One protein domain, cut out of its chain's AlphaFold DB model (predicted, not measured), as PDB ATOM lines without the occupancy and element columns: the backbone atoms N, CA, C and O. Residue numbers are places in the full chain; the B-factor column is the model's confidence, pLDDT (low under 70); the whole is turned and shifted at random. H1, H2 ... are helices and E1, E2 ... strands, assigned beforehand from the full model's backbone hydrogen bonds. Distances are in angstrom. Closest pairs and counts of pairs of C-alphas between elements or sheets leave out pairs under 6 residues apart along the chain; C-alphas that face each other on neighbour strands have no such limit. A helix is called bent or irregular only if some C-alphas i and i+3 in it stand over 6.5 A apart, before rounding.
ATOM      1  N   MET A 106      28.154 -17.279 -58.714       79.25
ATOM      2  CA  MET A 106      27.557 -17.442 -60.037       79.25
ATOM      3  C   MET A 106      26.424 -18.459 -59.954       79.25
ATOM      4  O   MET A 106      26.539 -19.467 -59.256       79.25
ATOM      5  N   ALA A 107      25.337 -18.186 -60.670       75.94
ATOM      6  CA  ALA A 107      24.249 -19.124 -60.911       75.94
ATOM      7  C   ALA A 107      24.114 -19.354 -62.423       75.94
ATOM      8  O   ALA A 107      24.588 -18.544 -63.215       75.94
ATOM      9  N   SER A 108      23.445 -20.438 -62.829       77.50
ATOM     10  CA  SER A 108      23.224 -20.758 -64.251       77.50
ATOM     11  C   SER A 108      22.496 -19.650 -65.012       77.50
ATOM     12  O   SER A 108      22.686 -19.501 -66.213       77.50
ATOM     13  N   THR A 109      21.673 -18.867 -64.315       70.25
ATOM     14  CA  THR A 109      20.872 -17.798 -64.908       70.25
ATOM     15  C   THR A 109      21.633 -16.479 -65.026       70.25
ATOM     16  O   THR A 109      21.478 -15.792 -66.033       70.25
ATOM     17  N   ARG A 110      22.427 -16.093 -64.013       73.00
ATOM     18  CA  ARG A 110      23.151 -14.808 -63.960       73.00
ATOM     19  C   ARG A 110      24.416 -14.867 -63.093       73.00
ATOM     20  O   ARG A 110      24.473 -15.567 -62.077       73.00
ATOM     21  N   VAL A 111      25.403 -14.048 -63.463       71.44
ATOM     22  CA  VAL A 111      26.574 -13.711 -62.634       71.44
ATOM     23  C   VAL A 111      26.138 -12.747 -61.528       71.44
ATOM     24  O   VAL A 111      25.328 -11.854 -61.780       71.44
ATOM     25  N   ARG A 112      26.634 -12.936 -60.301       73.75
ATOM     26  CA  ARG A 112      26.304 -12.078 -59.155       73.75
ATOM     27  C   ARG A 112      27.469 -11.168 -58.760       73.75
ATOM     28  O   ARG A 112      28.549 -11.243 -59.339       73.75
ATOM     29  N   ASN A 113      27.224 -10.313 -57.767       78.62
ATOM     30  CA  ASN A 113      28.165  -9.299 -57.299       78.62
ATOM     31  C   ASN A 113      29.523  -9.897 -56.904       78.62
ATOM     32  O   ASN A 113      29.602 -10.899 -56.186       78.62
ATOM     33  N   LEU A 114      30.582  -9.237 -57.375       84.62
ATOM     34  CA  LEU A 114      31.967  -9.476 -56.987       84.62
ATOM     35  C   LEU A 114      32.320  -8.544 -55.827       84.62
ATOM     36  O   LEU A 114      32.149  -7.331 -55.920       84.62
ATOM     37  N   VAL A 115      32.816  -9.118 -54.738       85.12
ATOM     38  CA  VAL A 115      33.210  -8.409 -53.522       85.12
ATOM     39  C   VAL A 115      34.728  -8.417 -53.419       85.12
ATOM     40  O   VAL A 115      35.347  -9.481 -53.356       85.12
ATOM     41  N   PHE A 116      35.325  -7.229 -53.389       88.00
ATOM     42  CA  PHE A 116      36.750  -7.068 -53.117       88.00
ATOM     43  C   PHE A 116      37.031  -7.297 -51.632       88.00
ATOM     44  O   PHE A 116      36.308  -6.805 -50.768       88.00
ATOM     45  N   ILE A 117      38.076  -8.071 -51.346       85.88
ATOM     46  CA  ILE A 117      38.514  -8.385 -49.991       85.88
ATOM     47  C   ILE A 117      39.878  -7.747 -49.769       85.88
ATOM     48  O   ILE A 117      40.878  -8.149 -50.371       85.88
ATOM     49  N   ASP A 118      39.914  -6.803 -48.834       83.19
ATOM     50  CA  ASP A 118      41.151  -6.173 -48.406       83.19
ATOM     51  C   ASP A 118      41.923  -7.102 -47.459       83.19
ATOM     52  O   ASP A 118      41.547  -7.352 -46.311       83.19
ATOM     53  N   GLY A 119      43.039  -7.634 -47.960       83.62
ATOM     54  CA  GLY A 119      43.963  -8.462 -47.193       83.62
ATOM     55  C   GLY A 119      43.610  -9.952 -47.172       83.62
ATOM     56  O   GLY A 119      43.215 -10.548 -48.174       83.62
ATOM     57  N   ILE A 120      43.857 -10.606 -46.032       78.81
ATOM     58  CA  ILE A 120      43.687 -12.058 -45.894       78.81
ATOM     59  C   ILE A 120      42.255 -12.356 -45.450       78.81
ATOM     60  O   ILE A 120      41.886 -12.053 -44.316       78.81
ATOM     61  N   MET A 121      41.480 -13.036 -46.303       80.75
ATOM     62  CA  MET A 121      40.125 -13.477 -45.956       80.75
ATOM     63  C   MET A 121      40.127 -14.324 -44.677       80.75
ATOM     64  O   MET A 121      40.820 -15.347 -44.599       80.75
ATOM     65  N   ASN A 122      39.335 -13.899 -43.691       83.62
ATOM     66  CA  ASN A 122      39.084 -14.605 -42.437       83.62
ATOM     67  C   ASN A 122      37.675 -15.224 -42.447       83.62
ATOM     68  O   ASN A 122      36.812 -14.790 -43.203       83.62
ATOM     69  N   HIS A 123      37.419 -16.203 -41.579       80.38
ATOM     70  CA  HIS A 123      36.118 -16.874 -41.473       80.38
ATOM     71  C   HIS A 123      34.960 -15.919 -41.126       80.38
ATOM     72  O   HIS A 123      33.850 -16.123 -41.600       80.38
ATOM     73  N   MET A 124      35.212 -14.864 -40.339       82.38
ATOM     74  CA  MET A 124      34.204 -13.839 -40.022       82.38
ATOM     75  C   MET A 124      33.869 -12.973 -41.241       82.38
ATOM     76  O   MET A 124      32.706 -12.829 -41.586       82.38
ATOM     77  N   VAL A 125      34.893 -12.489 -41.953       85.06
ATOM     78  CA  VAL A 125      34.715 -11.724 -43.201       85.06
ATOM     79  C   VAL A 125      33.970 -12.567 -44.234       85.06
ATOM     80  O   VAL A 125      33.081 -12.075 -44.918       85.06
ATOM     81  N   TYR A 126      34.283 -13.861 -44.306       85.25
ATOM     82  CA  TYR A 126      33.557 -14.791 -45.159       85.25
ATOM     83  C   TYR A 126      32.077 -14.899 -44.772       85.25
ATOM     84  O   TYR A 126      31.232 -14.848 -45.656       85.25
ATOM     85  N   LEU A 127      31.745 -15.004 -43.479       84.62
ATOM     86  CA  LEU A 127      30.353 -15.015 -43.010       84.62
ATOM     87  C   LEU A 127      29.594 -13.745 -43.394       84.62
ATOM     88  O   LEU A 127      28.460 -13.843 -43.852       84.62
ATOM     89  N   ASP A 128      30.218 -12.577 -43.240       86.62
ATOM     90  CA  ASP A 128      29.593 -11.295 -43.574       86.62
ATOM     91  C   ASP A 128      29.319 -11.186 -45.077       86.62
ATOM     92  O   ASP A 128      28.216 -10.826 -45.498       86.62
ATOM     93  N   ILE A 129      30.299 -11.579 -45.898       86.44
ATOM     94  CA  ILE A 129      30.146 -11.648 -47.353       86.44
ATOM     95  C   ILE A 129      29.036 -12.627 -47.708       86.44
ATOM     96  O   ILE A 129      28.170 -12.296 -48.511       86.44
ATOM     97  N   LEU A 130      29.025 -13.810 -47.098       82.44
ATOM     98  CA  LEU A 130      28.039 -14.848 -47.362       82.44
ATOM     99  C   LEU A 130      26.625 -14.358 -47.019       82.44
ATOM    100  O   LEU A 130      25.717 -14.498 -47.829       82.44
ATOM    101  N   HIS A 131      26.451 -13.714 -45.867       83.00
ATOM    102  CA  HIS A 131      25.178 -13.159 -45.420       83.00
ATOM    103  C   HIS A 131      24.659 -12.054 -46.347       83.00
ATOM    104  O   HIS A 131      23.489 -12.075 -46.738       83.00
ATOM    105  N   ASN A 132      25.517 -11.104 -46.723       82.69
ATOM    106  CA  ASN A 132      25.126  -9.986 -47.579       82.69
ATOM    107  C   ASN A 132      24.851 -10.457 -49.008       82.69
ATOM    108  O   ASN A 132      23.790 -10.186 -49.571       82.69
ATOM    109  N   SER A 133      25.776 -11.243 -49.555       79.44
ATOM    110  CA  SER A 133      25.677 -11.737 -50.919       79.44
ATOM    111  C   SER A 133      24.511 -12.695 -51.095       79.44
ATOM    112  O   SER A 133      23.800 -12.528 -52.075       79.44
ATOM    113  N   LEU A 134      24.253 -13.654 -50.188       75.75
ATOM    114  CA  LEU A 134      23.147 -14.616 -50.335       75.75
ATOM    115  C   LEU A 134      21.774 -13.965 -50.211       75.75
ATOM    116  O   LEU A 134      20.849 -14.369 -50.916       75.75
ATOM    117  N   LYS A 135      21.629 -12.951 -49.357       75.81
ATOM    118  CA  LYS A 135      20.371 -12.207 -49.241       75.81
ATOM    119  C   LYS A 135      20.043 -11.459 -50.527       75.81
ATOM    120  O   LYS A 135      18.924 -11.553 -51.024       75.81
ATOM    121  N   GLU A 136      21.021 -10.751 -51.077       76.75
ATOM    122  CA  GLU A 136      20.869 -10.008 -52.328       76.75
ATOM    123  C   GLU A 136      20.648 -10.956 -53.516       76.75
ATOM    124  O   GLU A 136      19.717 -10.818 -54.302       76.75
ATOM    125  N   SER A 137      21.450 -12.010 -53.562       74.44
ATOM    126  CA  SER A 137      21.350 -13.153 -54.459       74.44
ATOM    127  C   SER A 137      19.957 -13.775 -54.545       74.44
ATOM    128  O   SER A 137      19.464 -14.017 -55.649       74.44
ATOM    129  N   ALA A 138      19.360 -14.114 -53.398       71.19
ATOM    130  CA  ALA A 138      18.065 -14.783 -53.332       71.19
ATOM    131  C   ALA A 138      16.953 -13.873 -53.865       71.19
ATOM    132  O   ALA A 138      16.165 -14.313 -54.699       71.19
ATOM    133  N   LYS A 139      16.974 -12.589 -53.476       75.31
ATOM    134  CA  LYS A 139      16.058 -11.564 -53.997       75.31
ATOM    135  C   LYS A 139      16.195 -11.395 -55.510       75.31
ATOM    136  O   LYS A 139      15.205 -11.474 -56.225       75.31
ATOM    137  N   ASN A 140      17.422 -11.230 -56.003       75.69
ATOM    138  CA  ASN A 140      17.681 -10.958 -57.419       75.69
ATOM    139  C   ASN A 140      17.347 -12.138 -58.342       75.69
ATOM    140  O   ASN A 140      17.106 -11.927 -59.527       75.69
ATOM    141  N   LEU A 141      17.365 -13.373 -57.832       69.81
ATOM    142  CA  LEU A 141      16.997 -14.559 -58.611       69.81
ATOM    143  C   LEU A 141      15.560 -15.040 -58.360       69.81
ATOM    144  O   LEU A 141      15.182 -16.054 -58.939       69.81
ATOM    145  N   GLY A 142      14.778 -14.365 -57.505       69.06
ATOM    146  CA  GLY A 142      13.438 -14.829 -57.121       69.06
ATOM    147  C   GLY A 142      13.445 -16.235 -56.511       69.06
ATOM    148  O   GLY A 142      12.501 -16.998 -56.676       69.06
ATOM    149  N   LEU A 143      14.557 -16.625 -55.877       68.50
ATOM    150  CA  LEU A 143      14.707 -17.958 -55.303       68.50
ATOM    151  C   LEU A 143      14.151 -17.930 -53.883       68.50
ATOM    152  O   LEU A 143      14.868 -17.574 -52.946       68.50
ATOM    153  N   ASP A 144      12.892 -18.345 -53.734       62.38
ATOM    154  CA  ASP A 144      12.160 -18.463 -52.464       62.38
ATOM    155  C   ASP A 144      12.695 -19.613 -51.582       62.38
ATOM    156  O   ASP A 144      12.016 -20.581 -51.235       62.38
ATOM    157  N   GLY A 145      13.978 -19.536 -51.222       61.09
ATOM    158  CA  GLY A 145      14.602 -20.395 -50.214       61.09
ATOM    159  C   GLY A 145      14.932 -21.826 -50.654       61.09
ATOM    160  O   GLY A 145      15.278 -22.638 -49.797       61.09
ATOM    161  N   ASN A 146      14.862 -22.148 -51.950       67.88
ATOM    162  CA  ASN A 146      15.211 -23.468 -52.503       67.88
ATOM    163  C   ASN A 146      16.495 -23.439 -53.353       67.88
ATOM    164  O   ASN A 146      16.558 -24.025 -54.432       67.88
ATOM    165  N   PHE A 147      17.534 -22.744 -52.890       67.19
ATOM    166  CA  PHE A 147      18.825 -22.718 -53.579       67.19
ATOM    167  C   PHE A 147      19.806 -23.729 -52.976       67.19
ATOM    168  O   PHE A 147      19.873 -23.925 -51.762       67.19
ATOM    169  N   ILE A 148      20.593 -24.356 -53.851       70.81
ATOM    170  CA  ILE A 148      21.656 -25.284 -53.475       70.81
ATOM    171  C   ILE A 148      22.973 -24.514 -53.471       70.81
ATOM    172  O   ILE A 148      23.365 -23.938 -54.487       70.81
ATOM    173  N   VAL A 149      23.674 -24.511 -52.339       72.50
ATOM    174  CA  VAL A 149      25.010 -23.906 -52.246       72.50
ATOM    175  C   VAL A 149      26.060 -25.001 -52.363       72.50
ATOM    176  O   VAL A 149      25.990 -26.025 -51.685       72.50
ATOM    177  N   LYS A 150      27.061 -24.776 -53.215       73.56
ATOM    178  CA  LYS A 150      28.248 -25.628 -53.319       73.56
ATOM    179  C   LYS A 150      29.423 -24.932 -52.622       73.56
ATOM    180  O   LYS A 150      30.075 -24.103 -53.254       73.56
ATOM    181  N   PRO A 151      29.683 -25.211 -51.333       68.12
ATOM    182  CA  PRO A 151      30.862 -24.685 -50.659       68.12
ATOM    183  C   PRO A 151      32.127 -25.406 -51.146       68.12
ATOM    184  O   PRO A 151      32.096 -26.596 -51.488       68.12
ATOM    185  N   ASP A 152      33.254 -24.696 -51.154       69.25
ATOM    186  CA  ASP A 152      34.557 -25.352 -51.244       69.25
ATOM    187  C   ASP A 152      34.933 -25.989 -49.886       69.25
ATOM    188  O   ASP A 152      34.289 -25.759 -48.856       69.25
ATOM    189  N   LYS A 153      35.979 -26.818 -49.884       70.56
ATOM    190  CA  LYS A 153      36.513 -27.460 -48.673       70.56
ATOM    191  C   LYS A 153      37.656 -26.667 -48.027       70.56
ATOM    192  O   LYS A 153      38.496 -27.257 -47.348       70.56
ATOM    193  N   ASP A 154      37.730 -25.354 -48.238       73.31
ATOM    194  CA  ASP A 154      38.725 -24.509 -47.582       73.31
ATOM    195  C   ASP A 154      38.477 -24.522 -46.059       73.31
ATOM    196  O   ASP A 154      37.331 -24.383 -45.608       73.31
ATOM    197  N   PRO A 155      39.525 -24.669 -45.226       72.88
ATOM    198  CA  PRO A 155      39.407 -24.620 -43.770       72.88
ATOM    199  C   PRO A 155      38.610 -23.420 -43.233       72.88
ATOM    200  O   PRO A 155      37.952 -23.535 -42.199       72.88
ATOM    201  N   LYS A 156      38.639 -22.275 -43.928       74.06
ATOM    202  CA  LYS A 156      37.887 -21.065 -43.573       74.06
ATOM    203  C   LYS A 156      36.389 -21.233 -43.805       74.06
ATOM    204  O   LYS A 156      35.599 -20.748 -43.000       74.06
ATOM    205  N   HIS A 157      36.004 -21.944 -44.861       69.62
ATOM    206  CA  HIS A 157      34.608 -22.230 -45.198       69.62
ATOM    207  C   HIS A 157      34.072 -23.427 -44.398       69.62
ATOM    208  O   HIS A 157      32.868 -23.580 -44.207       69.62
ATOM    209  N   MET A 158      34.976 -24.245 -43.853       63.38
ATOM    210  CA  MET A 158      34.666 -25.337 -42.931       63.38
ATOM    211  C   MET A 158      34.599 -24.920 -41.455       63.38
ATOM    212  O   MET A 158      34.340 -25.781 -40.604       63.38
ATOM    213  N   ALA A 159      34.828 -23.644 -41.128       76.06
ATOM    214  CA  ALA A 159      34.734 -23.146 -39.760       76.06
ATOM    215  C   ALA A 159      33.349 -23.446 -39.158       76.06
ATOM    216  O   ALA A 159      32.333 -23.371 -39.849       76.06
ATOM    217  N   CYS A 160      33.304 -23.769 -37.860       72.94
ATOM    218  CA  CYS A 160      32.071 -24.188 -37.177       72.94
ATOM    219  C   CYS A 160      30.925 -23.185 -37.391       72.94
ATOM    220  O   CYS A 160      29.819 -23.569 -37.756       72.94
ATOM    221  N   ASN A 161      31.231 -21.892 -37.277       75.81
ATOM    222  CA  ASN A 161      30.258 -20.813 -37.430       75.81
ATOM    223  C   ASN A 161      29.693 -20.743 -38.863       75.81
ATOM    224  O   ASN A 161      28.499 -20.528 -39.040       75.81
ATOM    225  N   VAL A 162      30.532 -20.987 -39.879       73.75
ATOM    226  CA  VAL A 162      30.131 -21.017 -41.299       73.75
ATOM    227  C   VAL A 162      29.254 -22.227 -41.593       73.75
ATOM    228  O   VAL A 162      28.213 -22.091 -42.233       73.75
ATOM    229  N   LYS A 163      29.631 -23.404 -41.081       76.56
ATOM    230  CA  LYS A 163      28.813 -24.617 -41.204       76.56
ATOM    231  C   LYS A 163      27.451 -24.441 -40.550       76.56
ATOM    232  O   LYS A 163      26.449 -24.778 -41.168       76.56
ATOM    233  N   MET A 164      27.420 -23.883 -39.339       76.56
ATOM    234  CA  MET A 164      26.183 -23.622 -38.609       76.56
ATOM    235  C   MET A 164      25.277 -22.683 -39.410       76.56
ATOM    236  O   MET A 164      24.119 -23.002 -39.652       76.56
ATOM    237  N   TRP A 165      25.817 -21.562 -39.894       77.56
ATOM    238  CA  TRP A 165      25.051 -20.598 -40.679       77.56
ATOM    239  C   TRP A 165      24.465 -21.222 -41.949       77.56
ATOM    240  O   TRP A 165      23.272 -21.074 -42.216       77.56
ATOM    241  N   CYS A 166      25.279 -21.975 -42.690       75.19
ATOM    242  CA  CYS A 166      24.838 -22.687 -43.881       75.19
ATOM    243  C   CYS A 166      23.772 -23.744 -43.582       75.19
ATOM    244  O   CYS A 166      22.849 -23.884 -44.369       75.19
ATOM    245  N   LEU A 167      23.873 -24.472 -42.469       74.75
ATOM    246  CA  LEU A 167      22.873 -25.473 -42.087       74.75
ATOM    247  C   LEU A 167      21.498 -24.828 -41.847       74.75
ATOM    248  O   LEU A 167      20.476 -25.388 -42.225       74.75
ATOM    249  N   PHE A 168      21.483 -23.637 -41.242       74.12
ATOM    250  CA  PHE A 168      20.249 -22.899 -40.965       74.12
ATOM    251  C   PHE A 168      19.646 -22.226 -42.208       74.12
ATOM    252  O   PHE A 168      18.426 -22.112 -42.293       74.12
ATOM    253  N   HIS A 169      20.471 -21.766 -43.154       70.75
ATOM    254  CA  HIS A 169      20.014 -20.917 -44.267       70.75
ATOM    255  C   HIS A 169      20.023 -21.605 -45.638       70.75
ATOM    256  O   HIS A 169      19.344 -21.143 -46.554       70.75
ATOM    257  N   CYS A 170      20.764 -22.701 -45.802       69.25
ATOM    258  CA  CYS A 170      20.863 -23.451 -47.049       69.25
ATOM    259  C   CYS A 170      20.233 -24.831 -46.842       69.25
ATOM    260  O   CYS A 170      20.839 -25.710 -46.235       69.25
ATOM    261  N   LYS A 171      19.028 -25.044 -47.383       64.12
ATOM    262  CA  LYS A 171      18.303 -26.322 -47.241       64.12
ATOM    263  C   LYS A 171      19.049 -27.509 -47.863       64.12
ATOM    264  O   LYS A 171      18.818 -28.647 -47.471       64.12
ATOM    265  N   GLN A 172      19.914 -27.252 -48.846       66.50
ATOM    266  CA  GLN A 172      20.672 -28.277 -49.558       66.50
ATOM    267  C   GLN A 172      22.101 -27.798 -49.846       66.50
ATOM    268  O   GLN A 172      22.321 -26.706 -50.378       66.50
ATOM    269  N   GLN A 173      23.076 -28.641 -49.506       67.38
ATOM    270  CA  GLN A 173      24.482 -28.448 -49.851       67.38
ATOM    271  C   GLN A 173      24.959 -29.593 -50.736       67.38
ATOM    272  O   GLN A 173      24.781 -30.762 -50.398       67.38
ATOM    273  N   LEU A 174      25.597 -29.258 -51.856       68.50
ATOM    274  CA  LEU A 174      26.211 -30.269 -52.714       68.50
ATOM    275  C   LEU A 174      27.479 -30.812 -52.060       68.50
ATOM    276  O   LEU A 174      28.382 -30.052 -51.704       68.50
TER     277      LEU A 174
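AT A GLANCE: This is residues 106 to 174 of the 184 residues of an uncharacterized protein of Araneus ventricosus (UniProt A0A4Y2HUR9). What shape does the backbone draw? The chain runs out along the strand E1, folds back along the long helix H1, returns through a long stretch with no named element, residues 141 to 159, and then runs along the shorter helix H2 the same way as H1. H1 is in the middle, with E1 along one side of it and H2 along another, and the two helices are only loosely packed. How much is printed, and of what kind? The printed part has 69 residues, with one named strand and two named helices in the order E1, H1, H2, and its class is mostly helix. How spread out is it? It is compact and rounded, with a radius of gyration of the C-alphas of 12.1 A and spans of 31 by 25 by 16 A.

IN THESE COORDINATES: Where is the strand? E1 is residues 111 to 117, 18.2 A from first to last C-alpha, and begins at C-alpha 111 at (26.574, -13.711, -62.634). Where is the longest helix? H1 is residues 123 to 140, 25.1 A long, with C-alpha 123 at (36.118, -16.874, -41.473). Where does the last element lie? H2 is residues 160 to 169, 14.4 A long, and ends at C-alpha 169 at (20.014, -20.917, -44.267). Neither helix is bent or irregular.

HOW THE PARTS SIT: How near is E1 to H1? Their closest C-alphas, those of Arg 112 and Ser 137, are 6.9 A apart, and their centres are 10.2 A apart. How do the helices stand to each other? H1 and H2 are close but not clearly touching, with the C-alphas of Leu 127 and Val 162 closest at 6.2 A. They run the same way at a shallow tilt of 14 degrees. What does E1 pair with, and how does it stand to H2? E1 pairs with no named strand, and E1 and H2 are apart. What do the backbone N and O atoms show? In H1 and H2 every O i to N i+4 pair is within hydrogen-bond range. Residues 148 to 149 and 172 to 173, too short to be named strands, pair in parallel.

THE WHOLE: How large is it? The two C-alphas farthest apart are those of Gly 119 and Asp 144, at 33.8 A. Is anything missing, and which link is long? The printed part has no cut; E1 to H1 is a tight link of 5 residues and H1 to H2 a long link of 19. Where is the model's confidence low? The mean pLDDT of the printed part is 75.4, and residues 141 to 147, 151 to 152, 157 to 158 and 170 to 174 are under 70.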